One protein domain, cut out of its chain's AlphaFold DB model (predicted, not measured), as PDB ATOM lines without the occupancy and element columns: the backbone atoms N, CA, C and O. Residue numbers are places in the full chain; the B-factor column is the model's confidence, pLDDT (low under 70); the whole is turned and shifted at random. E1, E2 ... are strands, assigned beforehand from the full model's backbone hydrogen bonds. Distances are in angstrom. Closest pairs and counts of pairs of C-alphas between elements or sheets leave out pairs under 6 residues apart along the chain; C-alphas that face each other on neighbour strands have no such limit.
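AT A GLANCE: This is residues 270 to 385 of the 385 residues of the protein "Peptidase_S9_N domain-containing protein" of Aphanomyces astaci (UniProt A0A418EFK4). With little regular structure, the model has a strongly twisted four-stranded sheet toward one end, order E1 E2 E3 E4, and a long hairpin, E5 and E6, toward the other; residues 344 to 385, with no named element, run back from the hairpin toward the sheet. The 116 printed residues include six named strands, E1 to E6 along the chain, 45 residues, all strand. Both sheets are antiparallel; the whole is loose, radius of gyration of the C-alphas 18.0 A, spanning 53 by 35 by 25 A.

HOW THE PARTS SIT: Look first at the meander, each strand antiparallel to the one before: E1, residues 273 to 276; E2, 286 to 293; E3, 296 to 304; E4, 309 to 314. Within hydrogen-bond range are N 275 and O 290, 3.1 A, N 289 and O 301, 2.9 A, and N 302 and O 311, 2.9 A. E3 bends by 54 degrees at residue 299. Beyond, E5, residues 321 to 329, and E6, 335 to 343, form a hairpin, with N 324 and O 340 at 2.9 A. E5 and E6 are apart from E1, E2, E3 and E4.

IN THESE COORDINATES: Find C-alpha 273 at (105.621, 107.497, 164.253), where E1 begins. E5 covers 26.3 A and E6 26.1 A, ending at C-alpha 343, (98.729, 97.557, 147.833).

THE WHOLE: The farthest C-alphas, Ala 283 and Gln 352, are 56.4 A apart. The printed part has no cut. Residues 348 to 353 and 361 to 366 stand free. Look for pLDDT under 70 at residues 316 to 319, 369 and 371 to 385.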
ATOM      1  N   ALA A 270     110.743 108.884 155.840       82.75
ATOM      2  CA  ALA A 270     110.286 110.273 155.946       82.75
ATOM      3  C   ALA A 270     108.902 110.421 156.606       82.75
ATOM      4  O   ALA A 270     108.530 111.522 157.017       82.75
ATOM      5  N   ILE A 271     108.130 109.332 156.682       82.94
ATOM      6  CA  ILE A 271     106.804 109.284 157.302       82.94
ATOM      7  C   ILE A 271     106.818 108.146 158.319       82.94
ATOM      8  O   ILE A 271     106.863 106.980 157.943       82.94
ATOM      9  N   TYR A 272     106.808 108.489 159.600       85.88
ATOM     10  CA  TYR A 272     106.910 107.526 160.688       85.88
ATOM     11  C   TYR A 272     106.216 108.065 161.935       85.88
ATOM     12  O   TYR A 272     105.938 109.263 162.045       85.88
ATOM     13  N   THR A 273     105.997 107.173 162.887       85.81
ATOM     14  CA  THR A 273     105.621 107.497 164.253       85.81
ATOM     15  C   THR A 273     106.624 106.874 165.216       85.81
ATOM     16  O   THR A 273     107.120 105.769 164.987       85.81
ATOM     17  N   LEU A 274     106.911 107.601 166.292       87.31
ATOM     18  CA  LEU A 274     107.616 107.102 167.461       87.31
ATOM     19  C   LEU A 274     106.676 107.153 168.660       87.31
ATOM     20  O   LEU A 274     105.943 108.129 168.812       87.31
ATOM     21  N   ASP A 275     106.762 106.149 169.520       86.94
ATOM     22  CA  ASP A 275     106.199 106.198 170.867       86.94
ATOM     23  C   ASP A 275     107.203 105.610 171.863       86.94
ATOM     24  O   ASP A 275     108.228 105.035 171.491       86.94
ATOM     25  N   THR A 276     106.930 105.753 173.146       87.12
ATOM     26  CA  THR A 276     107.665 105.067 174.201       87.12
ATOM     27  C   THR A 276     107.368 103.565 174.183       87.12
ATOM     28  O   THR A 276     106.307 103.120 173.748       87.12
ATOM     29  N   ALA A 277     108.331 102.760 174.624       87.12
ATOM     30  CA  ALA A 277     108.096 101.372 175.019       87.12
ATOM     31  C   ALA A 277     108.305 101.235 176.538       87.12
ATOM     32  O   ALA A 277     108.714 102.192 177.199       87.12
ATOM     33  N   ALA A 278     108.053 100.049 177.098       85.44
ATOM     34  CA  ALA A 278     108.316  99.777 178.512       85.44
ATOM     35  C   ALA A 278     109.811  99.948 178.849       85.44
ATOM     36  O   ALA A 278     110.686  99.433 178.140       85.44
ATOM     37  N   ASN A 279     110.090 100.687 179.926       88.62
ATOM     38  CA  ASN A 279     111.427 101.030 180.416       88.62
ATOM     39  C   ASN A 279     111.448 100.978 181.954       88.62
ATOM     40  O   ASN A 279     111.529 102.011 182.614       88.62
ATOM     41  N   ASP A 280     111.356  99.772 182.513       85.25
ATOM     42  CA  ASP A 280     111.181  99.588 183.964       85.25
ATOM     43  C   ASP A 280     112.482  99.782 184.760       85.25
ATOM     44  O   ASP A 280     112.467 100.158 185.928       85.25
ATOM     45  N   GLU A 281     113.636  99.555 184.125       88.00
ATOM     46  CA  GLU A 281     114.942  99.695 184.769       88.00
ATOM     47  C   GLU A 281     115.394 101.158 184.779       88.00
ATOM     48  O   GLU A 281     115.797 101.696 183.748       88.00
ATOM     49  N   TYR A 282     115.396 101.793 185.951       88.94
ATOM     50  CA  TYR A 282     115.904 103.158 186.103       88.94
ATOM     51  C   TYR A 282     117.419 103.250 185.890       88.94
ATOM     52  O   TYR A 282     117.913 104.196 185.272       88.94
ATOM     53  N   ALA A 283     118.175 102.276 186.403       91.75
ATOM     54  CA  ALA A 283     119.634 102.278 186.367       91.75
ATOM     55  C   ALA A 283     120.163 101.625 185.077       91.75
ATOM     56  O   ALA A 283     120.821 100.586 185.103       91.75
ATOM     57  N   THR A 284     119.874 102.243 183.931       91.12
ATOM     58  CA  THR A 284     120.226 101.727 182.598       91.12
ATOM     59  C   THR A 284     120.846 102.802 181.706       91.12
ATOM     60  O   THR A 284     120.589 103.994 181.860       91.12
ATOM     61  N   THR A 285     121.647 102.381 180.725       91.38
ATOM     62  CA  THR A 285     122.108 103.243 179.618       91.38
ATOM     63  C   THR A 285     121.281 103.053 178.353       91.38
ATOM     64  O   THR A 285     121.546 103.687 177.334       91.38
ATOM     65  N   LYS A 286     120.299 102.153 178.405       92.31
ATOM     66  CA  LYS A 286     119.483 101.726 177.277       92.31
ATOM     67  C   LYS A 286     118.071 102.260 177.421       92.31
ATOM     68  O   LYS A 286     117.487 102.149 178.492       92.31
ATOM     69  N   TYR A 287     117.514 102.772 176.337       92.06
ATOM     70  CA  TYR A 287     116.139 103.245 176.277       92.06
ATOM     71  C   TYR A 287     115.390 102.582 175.137       92.06
ATOM     72  O   TYR A 287     115.899 102.481 174.020       92.06
ATOM     73  N   ARG A 288     114.175 102.133 175.424       93.44
ATOM     74  CA  ARG A 288     113.305 101.472 174.463       93.44
ATOM     75  C   ARG A 288     112.233 102.423 173.968       93.44
ATOM     76  O   ARG A 288     111.539 103.065 174.755       93.44
ATOM     77  N   TYR A 289     112.068 102.458 172.659       91.38
ATOM     78  CA  TYR A 289     110.995 103.170 171.985       91.38
ATOM     79  C   TYR A 289     110.331 102.244 170.971       91.38
ATOM     80  O   TYR A 289     110.894 101.220 170.575       91.38
ATOM     81  N   THR A 290     109.120 102.588 170.559       90.06
ATOM     82  CA  THR A 290     108.477 101.950 169.420       90.06
ATOM     83  C   THR A 290     108.670 102.791 168.169       90.06
ATOM     84  O   THR A 290     108.650 104.021 168.211       90.06
ATOM     85  N   TYR A 291     108.886 102.115 167.047       87.81
ATOM     86  CA  TYR A 291     108.951 102.721 165.725       87.81
ATOM     87  C   TYR A 291     107.908 102.060 164.834       87.81
ATOM     88  O   TYR A 291     107.799 100.837 164.807       87.81
ATOM     89  N   SER A 292     107.147 102.854 164.090       86.25
ATOM     90  CA  SER A 292     106.224 102.337 163.086       86.25
ATOM     91  C   SER A 292     106.054 103.332 161.948       86.25
ATOM     92  O   SER A 292     106.307 104.526 162.093       86.25
ATOM     93  N   SER A 293     105.601 102.839 160.809       83.25
ATOM     94  CA  SER A 293     105.156 103.646 159.681       83.25
ATOM     95  C   SER A 293     104.033 102.912 158.942       83.25
ATOM     96  O   SER A 293     103.710 101.765 159.253       83.25
ATOM     97  N   LEU A 294     103.465 103.517 157.898       81.81
ATOM     98  CA  LEU A 294     102.354 102.913 157.152       81.81
ATOM     99  C   LEU A 294     102.665 101.546 156.520       81.81
ATOM    100  O   LEU A 294     101.742 100.776 156.267       81.81
ATOM    101  N   THR A 295     103.933 101.225 156.254       80.12
ATOM    102  CA  THR A 295     104.330  99.892 155.764       80.12
ATOM    103  C   THR A 295     105.427  99.242 156.600       80.12
ATOM    104  O   THR A 295     105.993  98.241 156.165       80.12
ATOM    105  N   THR A 296     105.747  99.802 157.768       81.56
ATOM    106  CA  THR A 296     106.658  99.177 158.731       81.56
ATOM    107  C   THR A 296     105.879  98.934 160.020       81.56
ATOM    108  O   THR A 296     105.546  99.888 160.734       81.56
ATOM    109  N   PRO A 297     105.540  97.666 160.307       81.50
ATOM    110  CA  PRO A 297     104.859  97.284 161.537       81.50
ATOM    111  C   PRO A 297     105.602  97.767 162.776       81.50
ATOM    112  O   PRO A 297     106.796  98.052 162.717       81.50
ATOM    113  N   VAL A 298     104.884  97.870 163.896       83.06
ATOM    114  CA  VAL A 298     105.463  98.342 165.156       83.06
ATOM    115  C   VAL A 298     106.681  97.492 165.524       83.06
ATOM    116  O   VAL A 298     106.579  96.281 165.723       83.06
ATOM    117  N   GLN A 299     107.827  98.155 165.622       86.88
ATOM    118  CA  GLN A 299     109.084  97.609 166.101       86.88
ATOM    119  C   GLN A 299     109.327  98.092 167.526       86.88
ATOM    120  O   GLN A 299     109.136  99.273 167.812       86.88
ATOM    121  N   THR A 300     109.804  97.214 168.406       89.88
ATOM    122  CA  THR A 300     110.428  97.642 169.666       89.88
ATOM    123  C   THR A 300     111.917  97.813 169.413       89.88
ATOM    124  O   THR A 300     112.593  96.849 169.051       89.88
ATOM    125  N   VAL A 301     112.426  99.027 169.596       90.19
ATOM    126  CA  VAL A 301     113.822  99.383 169.340       90.19
ATOM    127  C   VAL A 301     114.481  99.792 170.647       90.19
ATOM    128  O   VAL A 301     113.937 100.597 171.396       90.19
ATOM    129  N   GLU A 302     115.660  99.246 170.920       93.19
ATOM    130  CA  GLU A 302     116.505  99.625 172.048       93.19
ATOM    131  C   GLU A 302     117.650 100.509 171.554       93.19
ATOM    132  O   GLU A 302     118.349 100.152 170.606       93.19
ATOM    133  N   TYR A 303     117.842 101.657 172.195       91.69
ATOM    134  CA  TYR A 303     118.937 102.587 171.949       91.69
ATOM    135  C   TYR A 303     119.864 102.646 173.157       91.69
ATOM    136  O   TYR A 303     119.410 102.942 174.258       91.69
ATOM    137  N   ASP A 304     121.156 102.405 172.955       92.38
ATOM    138  CA  ASP A 304     122.174 102.568 173.994       92.38
ATOM    139  C   ASP A 304     122.850 103.939 173.879       92.38
ATOM    140  O   ASP A 304     123.540 104.228 172.896       92.38
ATOM    141  N   PHE A 305     122.688 104.773 174.906       87.56
ATOM    142  CA  PHE A 305     123.242 106.126 174.953       87.56
ATOM    143  C   PHE A 305     124.770 106.165 175.056       87.56
ATOM    144  O   PHE A 305     125.359 107.198 174.739       87.56
ATOM    145  N   LEU A 306     125.433 105.080 175.479       90.00
ATOM    146  CA  LEU A 306     126.898 105.046 175.529       90.00
ATOM    147  C   LEU A 306     127.508 104.766 174.157       90.00
ATOM    148  O   LEU A 306     128.439 105.452 173.733       90.00
ATOM    149  N   SER A 307     126.999 103.749 173.458       91.38
ATOM    150  CA  SER A 307     127.530 103.343 172.154       91.38
ATOM    151  C   SER A 307     126.881 104.057 170.964       91.38
ATOM    152  O   SER A 307     127.418 103.985 169.857       91.38
ATOM    153  N   ASN A 308     125.756 104.750 171.179       88.25
ATOM    154  CA  ASN A 308     124.901 105.354 170.150       88.25
ATOM    155  C   ASN A 308     124.415 104.345 169.095       88.25
ATOM    156  O   ASN A 308     124.297 104.673 167.912       88.25
ATOM    157  N   LYS A 309     124.160 103.101 169.510       89.50
ATOM    158  CA  LYS A 309     123.677 102.022 168.639       89.50
ATOM    159  C   LYS A 309     122.222 101.684 168.936       89.50
ATOM    160  O   LYS A 309     121.795 101.725 170.088       89.50
ATOM    161  N   THR A 310     121.492 101.307 167.889       89.94
ATOM    162  CA  THR A 310     120.137 100.758 167.974       89.94
ATOM    163  C   THR A 310     120.134  99.253 167.721       89.94
ATOM    164  O   THR A 310     120.892  98.749 166.890       89.94
ATOM    165  N   VAL A 311     119.253  98.538 168.418       91.06
ATOM    166  CA  VAL A 311     118.947  97.122 168.180       91.06
ATOM    167  C   VAL A 311     117.432  96.964 168.102       91.06
ATOM    168  O   VAL A 311     116.708  97.447 168.971       91.06
ATOM    169  N   ILE A 312     116.940  96.291 167.062       88.56
ATOM    170  CA  ILE A 312     115.526  95.919 166.954       88.56
ATOM    171  C   ILE A 312     115.317  94.666 167.806       88.56
ATOM    172  O   ILE A 312     115.932  93.635 167.550       88.56
ATOM    173  N   LEU A 313     114.467  94.763 168.827       85.25
ATOM    174  CA  LEU A 313     114.153  93.657 169.736       85.25
ATOM    175  C   LEU A 313     112.991  92.798 169.229       85.25
ATOM    176  O   LEU A 313     112.922  91.607 169.515       85.25
ATOM    177  N   LYS A 314     112.057  93.405 168.493       77.00
ATOM    178  CA  LYS A 314     110.875  92.727 167.962       77.00
ATOM    179  C   LYS A 314     110.442  93.382 166.663       77.00
ATOM    180  O   LYS A 314     110.287  94.598 166.614       77.00
ATOM    181  N   GLU A 315     110.197  92.561 165.649       75.31
ATOM    182  CA  GLU A 315     109.622  92.965 164.370       75.31
ATOM    183  C   GLU A 315     108.725  91.844 163.836       75.31
ATOM    184  O   GLU A 315     108.992  90.658 164.026       75.31
ATOM    185  N   THR A 316     107.641  92.211 163.159       62.94
ATOM    186  CA  THR A 316     106.841  91.277 162.361       62.94
ATOM    187  C   THR A 316     106.699  91.871 160.966       62.94
ATOM    188  O   THR A 316     106.030  92.888 160.839       62.94
ATOM    189  N   PRO A 317     107.320  91.300 159.920       62.88
ATOM    190  CA  PRO A 317     107.262  91.877 158.577       62.88
ATOM    191  C   PRO A 317     105.852  91.818 157.973       62.88
ATOM    192  O   PRO A 317     105.207  90.770 158.013       62.88
ATOM    193  N   VAL A 318     105.399  92.901 157.327       64.94
ATOM    194  CA  VAL A 318     104.177  92.905 156.498       64.94
ATOM    195  C   VAL A 318     104.517  93.337 155.063       64.94
ATOM    196  O   VAL A 318     104.664  94.530 154.789       64.94
ATOM    197  N   PRO A 319     104.676  92.383 154.128       67.44
ATOM    198  CA  PRO A 319     105.015  92.685 152.738       67.44
ATOM    199  C   PRO A 319     103.800  93.184 151.923       67.44
ATOM    200  O   PRO A 319     102.661  93.108 152.369       67.44
ATOM    201  N   HIS A 320     104.053  93.638 150.685       82.12
ATOM    202  CA  HIS A 320     103.076  93.989 149.622       82.12
ATOM    203  C   HIS A 320     102.489  95.411 149.590       82.12
ATOM    204  O   HIS A 320     101.830  95.761 148.607       82.12
ATOM    205  N   TYR A 321     102.775  96.254 150.578       83.88
ATOM    206  CA  TYR A 321     102.283  97.635 150.614       83.88
ATOM    207  C   TYR A 321     103.367  98.644 150.223       83.88
ATOM    208  O   TYR A 321     104.563  98.376 150.385       83.88
ATOM    209  N   ASP A 322     102.937  99.777 149.673       82.50
ATOM    210  CA  ASP A 322     103.743 100.987 149.487       82.50
ATOM    211  C   ASP A 322     103.051 102.204 150.098       82.50
ATOM    212  O   ASP A 322     101.871 102.141 150.459       82.50
ATOM    213  N   ARG A 323     103.794 103.305 150.196       84.88
ATOM    214  CA  ARG A 323     103.349 104.553 150.819       84.88
ATOM    215  C   ARG A 323     103.828 105.781 150.065       84.88
ATOM    216  O   ARG A 323     104.915 105.789 149.499       84.88
ATOM    217  N   GLU A 324     103.042 106.847 150.136       86.12
ATOM    218  CA  GLU A 324     103.364 108.146 149.544       86.12
ATOM    219  C   GLU A 324     102.967 109.283 150.485       86.12
ATOM    220  O   GLU A 324     102.008 109.166 151.252       86.12
ATOM    221  N   ARG A 325     103.699 110.399 150.406       84.94
ATOM    222  CA  ARG A 325     103.283 111.677 150.987       84.94
ATOM    223  C   ARG A 325     102.777 112.564 149.865       84.94
ATOM    224  O   ARG A 325     103.517 112.834 148.924       84.94
ATOM    225  N   LEU A 326     101.541 113.014 149.993       89.62
ATOM    226  CA  LEU A 326     100.941 114.012 149.120       89.62
ATOM    227  C   LEU A 326     100.760 115.315 149.896       89.62
ATOM    228  O   LEU A 326     100.774 115.332 151.128       89.62
ATOM    229  N   GLU A 327     100.566 116.402 149.167       94.00
ATOM    230  CA  GLU A 327     100.266 117.712 149.729       94.00
ATOM    231  C   GLU A 327      99.024 118.270 149.038       94.00
ATOM    232  O   GLU A 327      98.923 118.253 147.811       94.00
ATOM    233  N   ALA A 328      98.065 118.734 149.834       94.88
ATOM    234  CA  ALA A 328      96.912 119.484 149.358       94.88
ATOM    235  C   ALA A 328      97.049 120.956 149.759       94.88
ATOM    236  O   ALA A 328      97.658 121.271 150.778       94.88
ATOM    237  N   THR A 329      96.446 121.853 148.984       97.62
ATOM    238  CA  THR A 329      96.389 123.284 149.308       97.62
ATOM    239  C   THR A 329      94.974 123.633 149.749       97.62
ATOM    240  O   THR A 329      94.024 123.446 148.988       97.62
ATOM    241  N   ALA A 330      94.825 124.115 150.982       97.06
ATOM    242  CA  ALA A 330      93.556 124.598 151.513       97.06
ATOM    243  C   ALA A 330      93.127 125.916 150.839       97.06
ATOM    244  O   ALA A 330      93.918 126.582 150.169       97.06
ATOM    245  N   SER A 331      91.867 126.323 151.025       97.38
ATOM    246  CA  SER A 331      91.328 127.550 150.415       97.38
ATOM    247  C   SER A 331      92.016 128.834 150.888       97.38
ATOM    248  O   SER A 331      91.939 129.848 150.202       97.38
ATOM    249  N   ASP A 332      92.684 128.799 152.042       97.50
ATOM    250  CA  ASP A 332      93.495 129.894 152.584       97.50
ATOM    251  C   ASP A 332      94.978 129.835 152.156       97.50
ATOM    252  O   ASP A 332      95.767 130.693 152.544       97.50
ATOM    253  N   GLY A 333      95.361 128.845 151.342       97.69
ATOM    254  CA  GLY A 333      96.733 128.621 150.887       97.69
ATOM    255  C   GLY A 333      97.572 127.712 151.790       97.69
ATOM    256  O   GLY A 333      98.706 127.404 151.426       97.69
ATOM    257  N   THR A 334      97.048 127.249 152.930       97.56
ATOM    258  CA  THR A 334      97.779 126.355 153.838       97.56
ATOM    259  C   THR A 334      98.055 125.003 153.177       97.56
ATOM    260  O   THR A 334      97.150 124.364 152.636       97.56
ATOM    261  N   THR A 335      99.303 124.534 153.246       97.19
ATOM    262  CA  THR A 335      99.690 123.198 152.773       97.19
ATOM    263  C   THR A 335      99.332 122.134 153.808       97.19
ATOM    264  O   THR A 335      99.800 122.175 154.946       97.19
ATOM    265  N   ILE A 336      98.527 121.154 153.405       95.44
ATOM    266  CA  ILE A 336      98.037 120.059 154.242       95.44
ATOM    267  C   ILE A 336      98.721 118.755 153.808       95.44
ATOM    268  O   ILE A 336      98.472 118.282 152.695       95.44
ATOM    269  N   PRO A 337      99.586 118.154 154.646       92.69
ATOM    270  CA  PRO A 337     100.234 116.892 154.315       92.69
ATOM    271  C   PRO A 337      99.251 115.721 154.425       92.69
ATOM    272  O   PRO A 337      98.488 115.616 155.384       92.69
ATOM    273  N   ILE A 338      99.318 114.801 153.468       91.50
ATOM    274  CA  ILE A 338      98.498 113.590 153.403       91.50
ATOM    275  C   ILE A 338      99.440 112.394 153.317       91.50
ATOM    276  O   ILE A 338     100.319 112.347 152.458       91.50
ATOM    277  N   SER A 339      99.255 111.414 154.199       89.94
ATOM    278  CA  SER A 339      99.978 110.140 154.129       89.94
ATOM    279  C   SER A 339      99.069 109.084 153.511       89.94
ATOM    280  O   SER A 339      97.938 108.907 153.958       89.94
ATOM    281  N   VAL A 340      99.549 108.395 152.478       88.56
ATOM    282  CA  VAL A 340      98.781 107.408 151.709       88.56
ATOM    283  C   VAL A 340      99.472 106.056 151.794       88.56
ATOM    284  O   VAL A 340     100.694 105.983 151.688       88.56
ATOM    285  N   VAL A 341      98.692 104.985 151.946       88.69
ATOM    286  CA  VAL A 341      99.150 103.593 151.856       88.69
ATOM    287  C   VAL A 341      98.281 102.825 150.872       88.69
ATOM    288  O   VAL A 341      97.071 103.039 150.800       88.69
ATOM    289  N   TYR A 342      98.886 101.930 150.100       87.31
ATOM    290  CA  TYR A 342      98.168 101.111 149.131       87.31
ATOM    291  C   TYR A 342      98.888  99.787 148.864       87.31
ATOM    292  O   TYR A 342     100.088  99.636 149.091       87.31
ATOM    293  N   ARG A 343      98.149  98.807 148.336       88.62
ATOM    294  CA  ARG A 343      98.729  97.557 147.833       88.62
ATOM    295  C   ARG A 343      99.465  97.799 146.518       88.62
ATOM    296  O   ARG A 343      98.850  98.249 145.548       88.62
ATOM    297  N   LYS A 344     100.752  97.443 146.469       87.75
ATOM    298  CA  LYS A 344     101.640  97.634 145.305       87.75
ATOM    299  C   LYS A 344     101.058  97.045 144.024       87.75
ATOM    300  O   LYS A 344     101.050  97.697 142.987       87.75
ATOM    301  N   ASP A 345     100.511  95.834 144.117       90.00
ATOM    302  CA  ASP A 345      99.959  95.076 142.990       90.00
ATOM    303  C   ASP A 345      98.590  95.580 142.501       90.00
ATOM    304  O   ASP A 345      98.071  95.083 141.501       90.00
ATOM    305  N   LYS A 346      97.981  96.539 143.209       89.62
ATOM    306  CA  LYS A 346      96.642  97.070 142.915       89.62
ATOM    307  C   LYS A 346      96.624  98.563 142.601       89.62
ATOM    308  O   LYS A 346      95.544  99.085 142.323       89.62
ATOM    309  N   LYS A 347      97.770  99.252 142.640       89.38
ATOM    310  CA  LYS A 347      97.845 100.671 142.276       89.38
ATOM    311  C   LYS A 347      97.452 100.840 140.810       89.38
ATOM    312  O   LYS A 347      98.073 100.255 139.922       89.38
ATOM    313  N   LYS A 348      96.407 101.627 140.556       88.56
ATOM    314  CA  LYS A 348      96.030 101.998 139.188       88.56
ATOM    315  C   LYS A 348      97.012 103.025 138.619       88.56
ATOM    316  O   LYS A 348      97.697 103.724 139.362       88.56
ATOM    317  N   ALA A 349      97.072 103.105 137.290       88.50
ATOM    318  CA  ALA A 349      97.853 104.128 136.603       88.50
ATOM    319  C   ALA A 349      97.414 105.541 137.024       88.50
ATOM    320  O   ALA A 349      96.260 105.758 137.398       88.50
ATOM    321  N   GLU A 350      98.333 106.500 136.940       85.62
ATOM    322  CA  GLU A 350      98.056 107.898 137.264       85.62
ATOM    323  C   GLU A 350      96.849 108.434 136.472       85.62
ATOM    324  O   GLU A 350      96.635 108.089 135.308       85.62
ATOM    325  N   GLY A 351      96.010 109.233 137.136       85.19
ATOM    326  CA  GLY A 351      94.768 109.765 136.569       85.19
ATOM    327  C   GLY A 351      93.592 108.780 136.520       85.19
ATOM    328  O   GLY A 351      92.484 109.193 136.184       85.19
ATOM    329  N   GLN A 352      93.778 107.503 136.875       91.56
ATOM    330  CA  GLN A 352      92.677 106.536 136.954       91.56
ATOM    331  C   GLN A 352      92.042 106.517 138.353       91.56
ATOM    332  O   GLN A 352      92.755 106.400 139.350       91.56
ATOM    333  N   PRO A 353      90.700 106.552 138.462       89.56
ATOM    334  CA  PRO A 353      90.027 106.560 139.754       89.56
ATOM    335  C   PRO A 353      90.203 105.224 140.484       89.56
ATOM    336  O   PRO A 353      89.928 104.146 139.940       89.56
ATOM    337  N   GLN A 354      90.608 105.293 141.749       91.31
ATOM    338  CA  GLN A 354      90.718 104.167 142.673       91.31
ATOM    339  C   GLN A 354      89.864 104.446 143.912       91.31
ATOM    340  O   GLN A 354      89.695 105.600 144.300       91.31
ATOM    341  N   ALA A 355      89.295 103.397 144.510       92.25
ATOM    342  CA  ALA A 355      88.550 103.541 145.755       92.25
ATOM    343  C   ALA A 355      89.461 104.144 146.837       92.25
ATOM    344  O   ALA A 355      90.592 103.684 147.015       92.25
ATOM    345  N   LEU A 356      88.963 105.167 147.530       91.44
ATOM    346  CA  LEU A 356      89.693 105.924 148.541       91.44
ATOM    347  C   LEU A 356      88.926 105.881 149.861       91.44
ATOM    348  O   LEU A 356      87.741 106.202 149.903       91.44
ATOM    349  N   HIS A 357      89.635 105.539 150.932       92.50
ATOM    350  CA  HIS A 357      89.201 105.795 152.298       92.50
ATOM    351  C   HIS A 357      90.032 106.963 152.836       92.50
ATOM    352  O   HIS A 357      91.239 106.821 153.028       92.50
ATOM    353  N   LEU A 358      89.403 108.124 153.025       92.62
ATOM    354  CA  LEU A 358      90.048 109.311 153.582       92.62
ATOM    355  C   LEU A 358      89.654 109.448 155.053       92.62
ATOM    356  O   LEU A 358      88.473 109.576 155.365       92.62
ATOM    357  N   HIS A 359      90.650 109.431 155.935       90.31
ATOM    358  CA  HIS A 359      90.464 109.512 157.380       90.31
ATOM    359  C   HIS A 359      91.048 110.819 157.933       90.31
ATOM    360  O   HIS A 359      92.116 111.254 157.503       90.31
ATOM    361  N   GLY A 360      90.372 111.424 158.914       90.75
ATOM    362  CA  GLY A 360      90.817 112.646 159.582       90.75
ATOM    363  C   GLY A 360      90.298 112.733 161.016       90.75
ATOM    364  O   GLY A 360      89.214 112.243 161.313       90.75
ATOM    365  N   TYR A 361      91.094 113.354 161.892       91.62
ATOM    366  CA  TYR A 361      90.736 113.615 163.292       91.62
ATOM    367  C   TYR A 361      90.642 115.122 163.567       91.62
ATOM    368  O   TYR A 361      89.548 115.656 163.694       91.62
ATOM    369  N   GLY A 362      91.775 115.837 163.557       90.56
ATOM    370  CA  GLY A 362      91.798 117.304 163.449       90.56
ATOM    371  C   GLY A 362      91.469 118.097 164.719       90.56
ATOM    372  O   GLY A 362      91.151 119.277 164.614       90.56
ATOM    373  N   ALA A 363      91.563 117.492 165.905       87.25
ATOM    374  CA  ALA A 363      91.325 118.172 167.176       87.25
ATOM    375  C   ALA A 363      92.411 117.854 168.217       87.25
ATOM    376  O   ALA A 363      93.166 116.889 168.091       87.25
ATOM    377  N   TYR A 364      92.468 118.675 169.268       84.44
ATOM    378  CA  TYR A 364      93.271 118.456 170.478       84.44
ATOM    379  C   TYR A 364      94.798 118.414 170.298       84.44
ATOM    380  O   TYR A 364      95.496 117.825 171.123       84.44
ATOM    381  N   GLU A 365      95.316 118.990 169.209       82.94
ATOM    382  CA  GLU A 365      96.745 118.937 168.834       82.94
ATOM    383  C   GLU A 365      97.296 117.502 168.681       82.94
ATOM    384  O   GLU A 365      98.495 117.282 168.502       82.94
ATOM    385  N   ARG A 366      96.406 116.501 168.680       78.50
ATOM    386  CA  ARG A 366      96.738 115.099 168.449       78.50
ATOM    387  C   ARG A 366      97.150 114.936 166.994       78.50
ATOM    388  O   ARG A 366      96.325 114.978 166.081       78.50
ATOM    389  N   SER A 367      98.438 114.693 166.786       80.19
ATOM    390  CA  SER A 367      98.937 114.254 165.487       80.19
ATOM    391  C   SER A 367      98.435 112.840 165.211       80.19
ATOM    392  O   SER A 367      98.741 111.909 165.958       80.19
ATOM    393  N   PHE A 368      97.681 112.660 164.126       78.12
ATOM    394  CA  PHE A 368      97.354 111.324 163.642       78.12
ATOM    395  C   PHE A 368      98.590 110.769 162.933       78.12
ATOM    396  O   PHE A 368      98.828 111.043 161.757       78.12
ATOM    397  N   GLY A 369      99.439 110.083 163.699       69.00
ATOM    398  CA  GLY A 369     100.689 109.534 163.186       69.00
ATOM    399  C   GLY A 369     100.464 108.553 162.030       69.00
ATOM    400  O   GLY A 369      99.377 108.012 161.826       69.00
ATOM    401  N   ALA A 370     101.519 108.282 161.279       70.50
ATOM    402  CA  ALA A 370     101.516 107.310 160.195       70.50
ATOM    403  C   ALA A 370     101.723 105.888 160.741       70.50
ATOM    404  O   ALA A 370     102.683 105.225 160.379       70.50
ATOM    405  N   TRP A 371     100.873 105.439 161.663       66.25
ATOM    406  CA  TRP A 371     101.016 104.142 162.336       66.25
ATOM    407  C   TRP A 371     100.685 102.977 161.403       66.25
ATOM    408  O   TRP A 371      99.805 103.086 160.546       66.25
ATOM    409  N   PHE A 372     101.330 101.831 161.614       66.50
ATOM    410  CA  PHE A 372     100.863 100.582 161.034       66.50
ATOM    411  C   PHE A 372      99.579 100.132 161.743       66.50
ATOM    412  O   PHE A 372      99.610  99.746 162.912       66.50
ATOM    413  N   TRP A 373      98.453 100.162 161.033       64.12
ATOM    414  CA  TRP A 373      97.178  99.654 161.533       64.12
ATOM    415  C   TRP A 373      97.023  98.187 161.149       64.12
ATOM    416  O   TRP A 373      96.891  97.849 159.973       64.12
ATOM    417  N   ILE A 374      97.014  97.312 162.150       54.78
ATOM    418  CA  ILE A 374      96.563  95.934 161.988       54.78
ATOM    419  C   ILE A 374      95.127  95.855 162.511       54.78
ATOM    420  O   ILE A 374      94.837  96.390 163.575       54.78
ATOM    421  N   ILE A 375      94.250  95.135 161.813       46.56
ATOM    422  CA  ILE A 375      93.099  94.491 162.473       46.56
ATOM    423  C   ILE A 375      93.399  92.980 162.655       46.56
ATOM    424  O   ILE A 375      92.528  92.142 162.761       46.56
ATOM    425  N   SER A 376      94.692  92.659 162.787       38.66
ATOM    426  CA  SER A 376      95.338  91.368 163.075       38.66
ATOM    427  C   SER A 376      95.775  90.487 161.890       38.66
ATOM    428  O   SER A 376      95.028  90.198 160.962       38.66
ATOM    429  N   ARG A 377      97.026  90.005 161.988       32.59
ATOM    430  CA  ARG A 377      97.421  88.609 161.746       32.59
ATOM    431  C   ARG A 377      98.521  88.237 162.750       32.59
ATOM    432  O   ARG A 377      99.575  88.859 162.763       32.59
ATOM    433  N   ARG A 378      98.231  87.226 163.579       34.50
ATOM    434  CA  ARG A 378      99.121  86.407 164.440       34.50
ATOM    435  C   ARG A 378     100.385  87.087 165.001       34.50
ATOM    436  O   ARG A 378     101.451  87.023 164.397       34.50
ATOM    437  N   MET A 379     100.303  87.565 166.243       33.94
ATOM    438  CA  MET A 379     101.473  87.770 167.102       33.94
ATOM    439  C   MET A 379     101.686  86.549 168.005       33.94
ATOM    440  O   MET A 379     101.114  86.464 169.082       33.94
ATOM    441  N   TYR A 380     102.543  85.624 167.583       27.81
ATOM    442  CA  TYR A 380     103.373  84.865 168.516       27.81
ATOM    443  C   TYR A 380     104.786  84.885 167.958       27.81
ATOM    444  O   TYR A 380     105.024  84.406 166.852       27.81
ATOM    445  N   VAL A 381     105.713  85.444 168.727       31.09
ATOM    446  CA  VAL A 381     107.137  85.189 168.540       31.09
ATOM    447  C   VAL A 381     107.614  84.664 169.876       31.09
ATOM    448  O   VAL A 381     107.647  85.399 170.859       31.09
ATOM    449  N   LYS A 382     107.930  83.372 169.900       24.22
ATOM    450  CA  LYS A 382     108.813  82.812 170.908       24.22
ATOM    451  C   LYS A 382     110.161  83.497 170.690       24.22
ATOM    452  O   LYS A 382     110.777  83.306 169.643       24.22
ATOM    453  N   VAL A 383     110.541  84.388 171.597       25.75
ATOM    454  CA  VAL A 383     111.889  84.956 171.607       25.75
ATOM    455  C   VAL A 383     112.754  83.886 172.257       25.75
ATOM    456  O   VAL A 383     112.733  83.736 173.473       25.75
ATOM    457  N   ASP A 384     113.426  83.071 171.446       25.16
ATOM    458  CA  ASP A 384     114.536  82.278 171.966       25.16
ATOM    459  C   ASP A 384     115.654  83.290 172.298       25.16
ATOM    460  O   ASP A 384     116.119  84.011 171.409       25.16
ATOM    461  N   MET A 385     115.980  83.420 173.590       29.97
ATOM    462  CA  MET A 385     117.136  84.184 174.082       29.97
ATOM    463  C   MET A 385     118.442  83.445 173.807       29.97
ATOM    464  O   MET A 385     118.449  82.198 173.928       29.97
TER     465      MET A 385